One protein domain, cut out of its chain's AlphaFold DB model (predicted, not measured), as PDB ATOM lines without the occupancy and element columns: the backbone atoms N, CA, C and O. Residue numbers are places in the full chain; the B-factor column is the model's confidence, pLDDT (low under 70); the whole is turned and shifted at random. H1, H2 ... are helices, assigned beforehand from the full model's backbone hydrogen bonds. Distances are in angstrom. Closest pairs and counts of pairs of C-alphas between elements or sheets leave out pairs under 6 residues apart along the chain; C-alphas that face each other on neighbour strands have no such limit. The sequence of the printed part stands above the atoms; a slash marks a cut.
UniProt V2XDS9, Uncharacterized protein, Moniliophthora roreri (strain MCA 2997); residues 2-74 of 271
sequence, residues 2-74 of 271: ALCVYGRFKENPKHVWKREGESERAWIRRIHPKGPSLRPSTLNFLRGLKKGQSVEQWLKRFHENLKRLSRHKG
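Overview. This is residues 2 to 74 of the 271 residues of an uncharacterized protein of Moniliophthora roreri (strain MCA 2997) (UniProt V2XDS9). Three short helices, H1, H2 and H4, form a triangle between the long helix H5 on one side and H3 on the other; no two helices clearly touch. The 73 printed residues, with five named helices, H1 to H5 in chain order, and no named strand, are all helix in class. The whole is compact and rounded, with a radius of gyration of the C-alphas of 12.2 A and spans of 38 by 32 by 21 A.

Arrangement. H1, residues 2 to 8, and H5, residues 55 to 71, are close but not clearly touching, at a steep tilt of 63 degrees, opposite ways; their closest C-alphas, of Tyr 6 and Leu 66, are 6.9 A apart. H2, residues 13 to 16, and H3, residues 24 to 31, are close but not clearly touching, with closest C-alphas Val 16 and Ile 31 at 6.0 A. H2 and H4, residues 40 to 46, are likewise close but not clearly touching, with closest C-alphas Val 16 and Leu 46 at 6.2 A. H3 and H5 are apart. Every O i to N i+4 pair is within hydrogen-bond range in H1, H3, H4 and H5; H2 is too short for one.

Along the chain. H1 begins at C-alpha 2 (107.568, 103.149, 139.125); H5, 24.4 A from first to last C-alpha, ends at C-alpha 71 (97.768, 92.448, 137.255).

Size, cuts and confidence. The two C-alphas farthest apart, of Gly 21 and Gly 74, are 40.2 A apart. The printed part has no cut and no long link; pLDDT is under 70 at residues 2 to 3 and 72 to 74.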
ATOM      1  N   ALA A   2     108.547 102.711 138.109       62.22
ATOM      2  CA  ALA A   2     107.568 103.149 139.125       62.22
ATOM      3  C   ALA A   2     107.241 102.062 140.173       62.22
ATOM      4  O   ALA A   2     107.034 102.360 141.343       62.22
ATOM      5  N   LEU A   3     107.292 100.789 139.762       68.75
ATOM      6  CA  LEU A   3     107.114  99.617 140.622       68.75
ATOM      7  C   LEU A   3     108.043  99.570 141.849       68.75
ATOM      8  O   LEU A   3     107.601  99.075 142.879       68.75
ATOM      9  N   CYS A   4     109.280 100.083 141.777       76.50
ATOM     10  CA  CYS A   4     110.169 100.069 142.948       76.50
ATOM     11  C   CYS A   4     109.722 101.074 144.015       76.50
ATOM     12  O   CYS A   4     109.763 100.754 145.198       76.50
ATOM     13  N   VAL A   5     109.213 102.242 143.606       81.12
ATOM     14  CA  VAL A   5     108.630 103.221 144.537       81.12
ATOM     15  C   VAL A   5     107.372 102.630 145.179       81.12
ATOM     16  O   VAL A   5     107.257 102.598 146.396       81.12
ATOM     17  N   TYR A   6     106.464 102.056 144.383       81.50
ATOM     18  CA  TYR A   6     105.255 101.414 144.916       81.50
ATOM     19  C   TYR A   6     105.550 100.261 145.882       81.50
ATOM     20  O   TYR A   6     104.852 100.116 146.878       81.50
ATOM     21  N   GLY A   7     106.578  99.455 145.600       82.94
ATOM     22  CA  GLY A   7     107.006  98.379 146.490       82.94
ATOM     23  C   GLY A   7     107.544  98.904 147.820       82.94
ATOM     24  O   GLY A   7     107.139  98.413 148.868       82.94
ATOM     25  N   ARG A   8     108.392  99.941 147.782       84.81
ATOM     26  CA  ARG A   8     109.012 100.536 148.977       84.81
ATOM     27  C   ARG A   8     107.987 101.102 149.959       84.81
ATOM     28  O   ARG A   8     108.184 101.013 151.162       84.81
ATOM     29  N   PHE A   9     106.898 101.667 149.449       89.00
ATOM     30  CA  PHE A   9     105.896 102.350 150.267       89.00
ATOM     31  C   PHE A   9     104.563 101.607 150.353       89.00
ATOM     32  O   PHE A   9     103.531 102.213 150.634       89.00
ATOM     33  N   LYS A  10     104.562 100.294 150.100       86.94
ATOM     34  CA  LYS A  10     103.353  99.469 150.193       86.94
ATOM     35  C   LYS A  10     102.788  99.440 151.618       86.94
ATOM     36  O   LYS A  10     101.578  99.507 151.779       86.94
ATOM     37  N   GLU A  11     103.660  99.344 152.619       87.19
ATOM     38  CA  GLU A  11     103.287  99.274 154.041       87.19
ATOM     39  C   GLU A  11     102.899 100.649 154.588       87.19
ATOM     40  O   GLU A  11     101.929 100.776 155.325       87.19
ATOM     41  N   ASN A  12     103.604 101.695 154.150       90.50
ATOM     42  CA  ASN A  12     103.424 103.059 154.639       90.50
ATOM     43  C   ASN A  12     103.243 104.071 153.491       90.50
ATOM     44  O   ASN A  12     104.098 104.936 153.266       90.50
ATOM     45  N   PRO A  13     102.116 104.018 152.755       90.19
ATOM     46  CA  PRO A  13     101.882 104.851 151.571       90.19
ATOM     47  C   PRO A  13     101.863 106.357 151.865       90.19
ATOM     48  O   PRO A  13     102.206 107.157 150.994       90.19
ATOM     49  N   LYS A  14     101.548 106.763 153.105       89.06
ATOM     50  CA  LYS A  14     101.597 108.169 153.542       89.06
ATOM     51  C   LYS A  14     102.997 108.780 153.418       89.06
ATOM     52  O   LYS A  14     103.111 109.973 153.159       89.06
ATOM     53  N   HIS A  15     104.062 107.982 153.523       89.81
ATOM     54  CA  HIS A  15     105.435 108.481 153.385       89.81
ATOM     55  C   HIS A  15     105.759 108.950 151.965       89.81
ATOM     56  O   HIS A  15     106.703 109.713 151.782       89.81
ATOM     57  N   VAL A  16     104.978 108.554 150.958       92.56
ATOM     58  CA  VAL A  16     105.178 109.030 149.583       92.56
ATOM     59  C   VAL A  16     104.628 110.432 149.372       92.56
ATOM     60  O   VAL A  16     105.007 111.101 148.415       92.56
ATOM     61  N   TRP A  17     103.751 110.896 150.256       90.62
ATOM     62  CA  TRP A  17     103.104 112.187 150.110       90.62
ATOM     63  C   TRP A  17     104.129 113.322 150.251       90.62
ATOM     64  O   TRP A  17     104.976 113.321 151.153       90.62
ATOM     65  N   LYS A  18     104.061 114.280 149.326       93.00
ATOM     66  CA  LYS A  18     104.714 115.584 149.427       93.00
ATOM     67  C   LYS A  18     104.186 116.356 150.639       93.00
ATOM     68  O   LYS A  18     102.979 116.552 150.759       93.00
ATOM     69  N   ARG A  19     105.087 116.804 151.510       92.81
ATOM     70  CA  ARG A  19     104.729 117.574 152.710       92.81
ATOM     71  C   ARG A  19     104.481 119.045 152.367       92.81
ATOM     72  O   ARG A  19     104.956 119.542 151.345       92.81
ATOM     73  N   GLU A  20     103.742 119.742 153.224       91.19
ATOM     74  CA  GLU A  20     103.558 121.189 153.103       91.19
ATOM     75  C   GLU A  20     104.909 121.910 153.248       91.19
ATOM     76  O   GLU A  20     105.744 121.520 154.060       91.19
ATOM     77  N   GLY A  21     105.177 122.887 152.376       92.94
ATOM     78  CA  GLY A  21     106.470 123.581 152.305       92.94
ATOM     79  C   GLY A  21     107.624 122.791 151.661       92.94
ATOM     80  O   GLY A  21     108.682 123.359 151.400       92.94
ATOM     81  N   GLU A  22     107.453 121.504 151.338       95.06
ATOM     82  CA  GLU A  22     108.508 120.703 150.708       95.06
ATOM     83  C   GLU A  22     108.672 121.068 149.221       95.06
ATOM     84  O   GLU A  22     107.712 121.069 148.444       95.06
ATOM     85  N   SER A  23     109.903 121.348 148.778       96.25
ATOM     86  CA  SER A  23     110.167 121.591 147.352       96.25
ATOM     87  C   SER A  23     109.987 120.315 146.522       96.25
ATOM     88  O   SER A  23     110.230 119.202 146.990       96.25
ATOM     89  N   GLU A  24     109.606 120.458 145.249       94.25
ATOM     90  CA  GLU A  24     109.395 119.308 144.354       94.25
ATOM     91  C   GLU A  24     110.652 118.428 144.239       94.25
ATOM     92  O   GLU A  24     110.575 117.204 144.298       94.25
ATOM     93  N   ARG A  25     111.832 119.054 144.135       93.88
ATOM     94  CA  ARG A  25     113.117 118.344 144.060       93.88
ATOM     95  C   ARG A  25     113.471 117.622 145.360       93.88
ATOM     96  O   ARG A  25     114.050 116.542 145.282       93.88
ATOM     97  N   ALA A  26     113.178 118.209 146.522       94.56
ATOM     98  CA  ALA A  26     113.431 117.571 147.817       94.56
ATOM     99  C   ALA A  26     112.520 116.356 148.010       94.56
ATOM    100  O   ALA A  26     112.997 115.269 148.331       94.56
ATOM    101  N   TRP A  27     111.238 116.513 147.681       95.31
ATOM    102  CA  TRP A  27     110.259 115.437 147.730       95.31
ATOM    103  C   TRP A  27     110.642 114.252 146.835       95.31
ATOM    104  O   TRP A  27     110.690 113.116 147.306       95.31
ATOM    105  N   ILE A  28     110.980 114.508 145.564       93.62
ATOM    106  CA  ILE A  28     111.401 113.458 144.622       93.62
ATOM    107  C   ILE A  28     112.650 112.735 145.136       93.62
ATOM    108  O   ILE A  28     112.689 111.505 145.111       93.62
ATOM    109  N   ARG A  29     113.643 113.478 145.648       92.94
ATOM    110  CA  ARG A  29     114.845 112.885 146.253       92.94
ATOM    111  C   ARG A  29     114.512 112.029 147.472       92.94
ATOM    112  O   ARG A  29     115.084 110.962 147.623       92.94
ATOM    113  N   ARG A  30     113.552 112.424 148.304       93.69
ATOM    114  CA  ARG A  30     113.148 111.635 149.475       93.69
ATOM    115  C   ARG A  30     112.484 110.312 149.096       93.69
ATOM    116  O   ARG A  30     112.766 109.287 149.706       93.69
ATOM    117  N   ILE A  31     111.599 110.315 148.098       93.31
ATOM    118  CA  ILE A  31     110.884 109.093 147.685       93.31
ATOM    119  C   ILE A  31     111.700 108.221 146.721       93.31
ATOM    120  O   ILE A  31     111.374 107.049 146.520       93.31
ATOM    121  N   HIS A  32     112.735 108.788 146.094       91.38
ATOM    122  CA  HIS A  32     113.544 108.129 145.074       91.38
ATOM    123  C   HIS A  32     114.984 108.696 145.027       91.38
ATOM    124  O   HIS A  32     115.369 109.317 144.034       91.38
ATOM    125  N   PRO A  33     115.798 108.483 146.081       87.81
ATOM    126  CA  PRO A  33     117.069 109.197 146.279       87.81
ATOM    127  C   PRO A  33     118.135 108.915 145.222       87.81
ATOM    128  O   PRO A  33     118.868 109.820 144.836       87.81
ATOM    129  N   LYS A  34     118.210 107.675 144.730       86.25
ATOM    130  CA  LYS A  34     119.254 107.213 143.796       86.25
ATOM    131  C   LYS A  34     118.679 106.735 142.455       86.25
ATOM    132  O   LYS A  34     119.306 105.948 141.756       86.25
ATOM    133  N   GLY A  35     117.454 107.136 142.114       82.81
ATOM    134  CA  GLY A  35     116.749 106.571 140.968       82.81
ATOM    135  C   GLY A  35     116.452 107.568 139.841       82.81
ATOM    136  O   GLY A  35     116.479 108.780 140.049       82.81
ATOM    137  N   PRO A  36     116.148 107.072 138.627       85.62
ATOM    138  CA  PRO A  36     115.880 107.914 137.464       85.62
ATOM    139  C   PRO A  36     114.658 108.811 137.669       85.62
ATOM    140  O   PRO A  36     113.765 108.505 138.466       85.62
ATOM    141  N   SER A  37     114.596 109.898 136.899       89.06
ATOM    142  CA  SER A  37     113.478 110.842 136.940       89.06
ATOM    143  C   SER A  37     112.135 110.122 136.770       89.06
ATOM    144  O   SER A  37     111.921 109.360 135.821       89.06
ATOM    145  N   LEU A  38     111.231 110.332 137.727       89.56
ATOM    146  CA  LEU A  38     109.888 109.770 137.681       89.56
ATOM    147  C   LEU A  38     109.061 110.520 136.634       89.56
ATOM    148  O   LEU A  38     109.125 111.742 136.528       89.56
ATOM    149  N   ARG A  39     108.239 109.788 135.873       91.00
ATOM    150  CA  ARG A  39     107.336 110.416 134.900       91.00
ATOM    151  C   ARG A  39     106.373 111.384 135.612       91.00
ATOM    152  O   ARG A  39     105.878 111.034 136.688       91.00
ATOM    153  N   PRO A  40     106.020 112.531 135.000       91.31
ATOM    154  CA  PRO A  40     105.093 113.498 135.594       91.31
ATOM    155  C   PRO A  40     103.743 112.898 136.005       91.31
ATOM    156  O   PRO A  40     103.189 113.268 137.034       91.31
ATOM    157  N   SER A  41     103.230 111.920 135.253       87.25
ATOM    158  CA  SER A  41     101.994 111.205 135.594       87.25
ATOM    159  C   SER A  41     102.110 110.404 136.896       87.25
ATOM    160  O   SER A  41     101.189 110.419 137.713       87.25
ATOM    161  N   THR A  42     103.254 109.754 137.125       89.06
ATOM    162  CA  THR A  42     103.557 109.059 138.382       89.06
ATOM    163  C   THR A  42     103.673 110.057 139.526       89.06
ATOM    164  O   THR A  42     103.088 109.840 140.581       89.06
ATOM    165  N   LEU A  43     104.368 111.178 139.316       91.38
ATOM    166  CA  LEU A  43     104.482 112.227 140.330       91.38
ATOM    167  C   LEU A  43     103.111 112.800 140.693       91.38
ATOM    168  O   LEU A  43     102.754 112.806 141.861       91.38
ATOM    169  N   ASN A  44     102.277 113.160 139.719       88.81
ATOM    170  CA  ASN A  44     100.922 113.656 139.977       88.81
ATOM    171  C   ASN A  44     100.057 112.671 140.773       88.81
ATOM    172  O   ASN A  44      99.185 113.082 141.536       88.81
ATOM    173  N   PHE A  45     100.294 111.369 140.616       87.50
ATOM    174  CA  PHE A  45      99.624 110.352 141.411       87.50
ATOM    175  C   PHE A  45     100.137 110.298 142.859       87.50
ATOM    176  O   PHE A  45      99.343 110.203 143.796       87.50
ATOM    177  N   LEU A  46     101.459 110.353 143.026       90.50
ATOM    178  CA  LEU A  46     102.164 110.248 144.303       90.50
ATOM    179  C   LEU A  46     102.117 111.536 145.138       90.50
ATOM    180  O   LEU A  46     102.292 111.477 146.352       90.50
ATOM    181  N   ARG A  47     101.848 112.684 144.505       88.69
ATOM    182  CA  ARG A  47     101.845 114.019 145.126       88.69
ATOM    183  C   ARG A  47     100.828 114.158 146.264       88.69
ATOM    184  O   ARG A  47     100.980 115.059 147.078       88.69
ATOM    185  N   GLY A  48      99.857 113.247 146.358       82.81
ATOM    186  CA  GLY A  48      98.964 113.107 147.509       82.81
ATOM    187  C   GLY A  48      97.511 113.456 147.208       82.81
ATOM    188  O   GLY A  48      97.014 113.200 146.105       82.81
ATOM    189  N   LEU A  49      96.820 113.994 148.216       85.44
ATOM    190  CA  LEU A  49      95.399 114.311 148.138       85.44
ATOM    191  C   LEU A  49      95.112 115.457 147.167       85.44
ATOM    192  O   LEU A  49      95.754 116.506 147.194       85.44
ATOM    193  N   LYS A  50      94.095 115.263 146.325       88.00
ATOM    194  CA  LYS A  50      93.493 116.360 145.562       88.00
ATOM    195  C   LYS A  50      92.627 117.216 146.491       88.00
ATOM    196  O   LYS A  50      92.126 116.718 147.497       88.00
ATOM    197  N   LYS A  51      92.415 118.487 146.134       88.44
ATOM    198  CA  LYS A  51      91.521 119.393 146.873       88.44
ATOM    199  C   LYS A  51      90.134 118.739 147.009       88.44
ATOM    200  O   LYS A  51      89.544 118.370 145.999       88.44
ATOM    201  N   GLY A  52      89.672 118.539 148.246       89.94
ATOM    202  CA  GLY A  52      88.395 117.878 148.560       89.94
ATOM    203  C   GLY A  52      88.412 116.341 148.591       89.94
ATOM    204  O   GLY A  52      87.377 115.735 148.837       89.94
ATOM    205  N   GLN A  53      89.554 115.687 148.355       91.81
ATOM    206  CA  GLN A  53      89.686 114.239 148.535       91.81
ATOM    207  C   GLN A  53      89.942 113.922 150.018       91.81
ATOM    208  O   GLN A  53      90.637 114.689 150.682       91.81
ATOM    209  N   SER A  54      89.436 112.796 150.537       93.06
ATOM    210  CA  SER A  54      89.808 112.298 151.874       93.06
ATOM    211  C   SER A  54      91.041 111.382 151.831       93.06
ATOM    212  O   SER A  54      91.384 110.811 150.786       93.06
ATOM    213  N   VAL A  55      91.731 111.227 152.968       89.81
ATOM    214  CA  VAL A  55      92.952 110.398 153.060       89.81
ATOM    215  C   VAL A  55      92.636 108.946 152.709       89.81
ATOM    216  O   VAL A  55      93.379 108.302 151.971       89.81
ATOM    217  N   GLU A  56      91.488 108.456 153.166       93.00
ATOM    218  CA  GLU A  56      90.983 107.111 152.890       93.00
ATOM    219  C   GLU A  56      90.716 106.888 151.401       93.00
ATOM    220  O   GLU A  56      91.133 105.875 150.837       93.00
ATOM    221  N   GLN A  57      90.093 107.857 150.723       92.06
ATOM    222  CA  GLN A  57      89.858 107.787 149.280       92.06
ATOM    223  C   GLN A  57      91.172 107.734 148.499       92.06
ATOM    224  O   GLN A  57      91.281 107.017 147.501       92.06
ATOM    225  N   TRP A  58      92.181 108.494 148.931       91.19
ATOM    226  CA  TRP A  58      93.501 108.444 148.312       91.19
ATOM    227  C   TRP A  58      94.184 107.094 148.551       91.19
ATOM    228  O   TRP A  58      94.653 106.482 147.590       91.19
ATOM    229  N   LEU A  59      94.167 106.585 149.788       91.56
ATOM    230  CA  LEU A  59      94.718 105.274 150.141       91.56
ATOM    231  C   LEU A  59      94.055 104.152 149.344       91.56
ATOM    232  O   LEU A  59      94.748 103.288 148.804       91.56
ATOM    233  N   LYS A  60      92.728 104.179 149.206       92.81
ATOM    234  CA  LYS A  60      91.986 103.212 148.390       92.81
ATOM    235  C   LYS A  60      92.477 103.232 146.940       92.81
ATOM    236  O   LYS A  60      92.835 102.190 146.393       92.81
ATOM    237  N   ARG A  61      92.608 104.425 146.351       89.69
ATOM    238  CA  ARG A  61      93.116 104.606 144.980       89.69
ATOM    239  C   ARG A  61      94.581 104.172 144.834       89.69
ATOM    240  O   ARG A  61      94.956 103.639 143.790       89.69
ATOM    241  N   PHE A  62      95.403 104.382 145.867       89.38
ATOM    242  CA  PHE A  62      96.787 103.906 145.945       89.38
ATOM    243  C   PHE A  62      96.861 102.383 145.834       89.38
ATOM    244  O   PHE A  62      97.528 101.860 144.938       89.38
ATOM    245  N   HIS A  63      96.103 101.673 146.669       89.50
ATOM    246  CA  HIS A  63      96.054 100.213 146.658       89.50
ATOM    247  C   HIS A  63      95.452  99.649 145.365       89.50
ATOM    248  O   HIS A  63      95.962  98.662 144.836       89.50
ATOM    249  N   GLU A  64      94.405 100.268 144.816       88.75
ATOM    250  CA  GLU A  64      93.814  99.846 143.540       88.75
ATOM    251  C   GLU A  64      94.801  99.961 142.379       88.75
ATOM    252  O   GLU A  64      94.932  99.024 141.589       88.75
ATOM    253  N   ASN A  65      95.549 101.063 142.285       83.88
ATOM    254  CA  ASN A  65      96.578 101.193 141.255       83.88
ATOM    255  C   ASN A  65      97.733 100.216 141.469       83.88
ATOM    256  O   ASN A  65      98.230  99.654 140.496       83.88
ATOM    257  N   LEU A  66      98.117  99.947 142.719       84.88
ATOM    258  CA  LEU A  66      99.117  98.930 143.041       84.88
ATOM    259  C   LEU A  66      98.656  97.529 142.592       84.88
ATOM    260  O   LEU A  66      99.438  96.789 141.994       84.88
ATOM    261  N   LYS A  67      97.367  97.206 142.776       86.00
ATOM    262  CA  LYS A  67      96.732  95.977 142.265       86.00
ATOM    263  C   LYS A  67      96.652  95.947 140.732       86.00
ATOM    264  O   LYS A  67      96.902  94.910 140.124       86.00
ATOM    265  N   ARG A  68      96.338  97.061 140.064       83.69
ATOM    266  CA  ARG A  68      96.348  97.136 138.586       83.69
ATOM    267  C   ARG A  68      97.753  96.921 138.025       83.69
ATOM    268  O   ARG A  68      97.941  96.145 137.092       83.69
ATOM    269  N   LEU A  69      98.748  97.534 138.659       76.06
ATOM    270  CA  LEU A  69     100.164  97.360 138.338       76.06
ATOM    271  C   LEU A  69     100.661  95.933 138.601       76.06
ATOM    272  O   LEU A  69     101.588  95.487 137.927       76.06
ATOM    273  N   SER A  70     100.077  95.205 139.559       75.69
ATOM    274  CA  SER A  70     100.397  93.789 139.767       75.69
ATOM    275  C   SER A  70      99.718  92.869 138.751       75.69
ATOM    276  O   SER A  70     100.290  91.833 138.434       75.69
ATOM    277  N   ARG A  71      98.538  93.239 138.233       79.50
ATOM    278  CA  ARG A  71      97.768  92.448 137.255       79.50
ATOM    279  C   ARG A  71      98.333  92.502 135.835       79.50
ATOM    280  O   ARG A  71      98.275  91.504 135.135       79.50
ATOM    281  N   HIS A  72      98.947  93.609 135.423       67.88
ATOM    282  CA  HIS A  72      99.593  93.724 134.104       67.88
ATOM    283  C   HIS A  72     100.967  93.021 133.999       67.88
ATOM    284  O   HIS A  72     101.768  93.347 133.124       67.88
ATOM    285  N   LYS A  73     101.284  92.067 134.887       62.84
ATOM    286  CA  LYS A  73     102.595  91.401 134.926       62.84
ATOM    287  C   LYS A  73     102.564  90.047 134.212       62.84
ATOM    288  O   LYS A  73     102.046  89.079 134.753       62.84
ATOM    289  N   GLY A  74     103.198  89.979 133.040       62.97
ATOM    290  CA  GLY A  74     103.662  88.720 132.444       62.97
ATOM    291  C   GLY A  74     104.865  88.110 133.197       62.97
ATOM    292  O   GLY A  74     105.379  88.728 134.136       62.97
TER     293      GLY A  74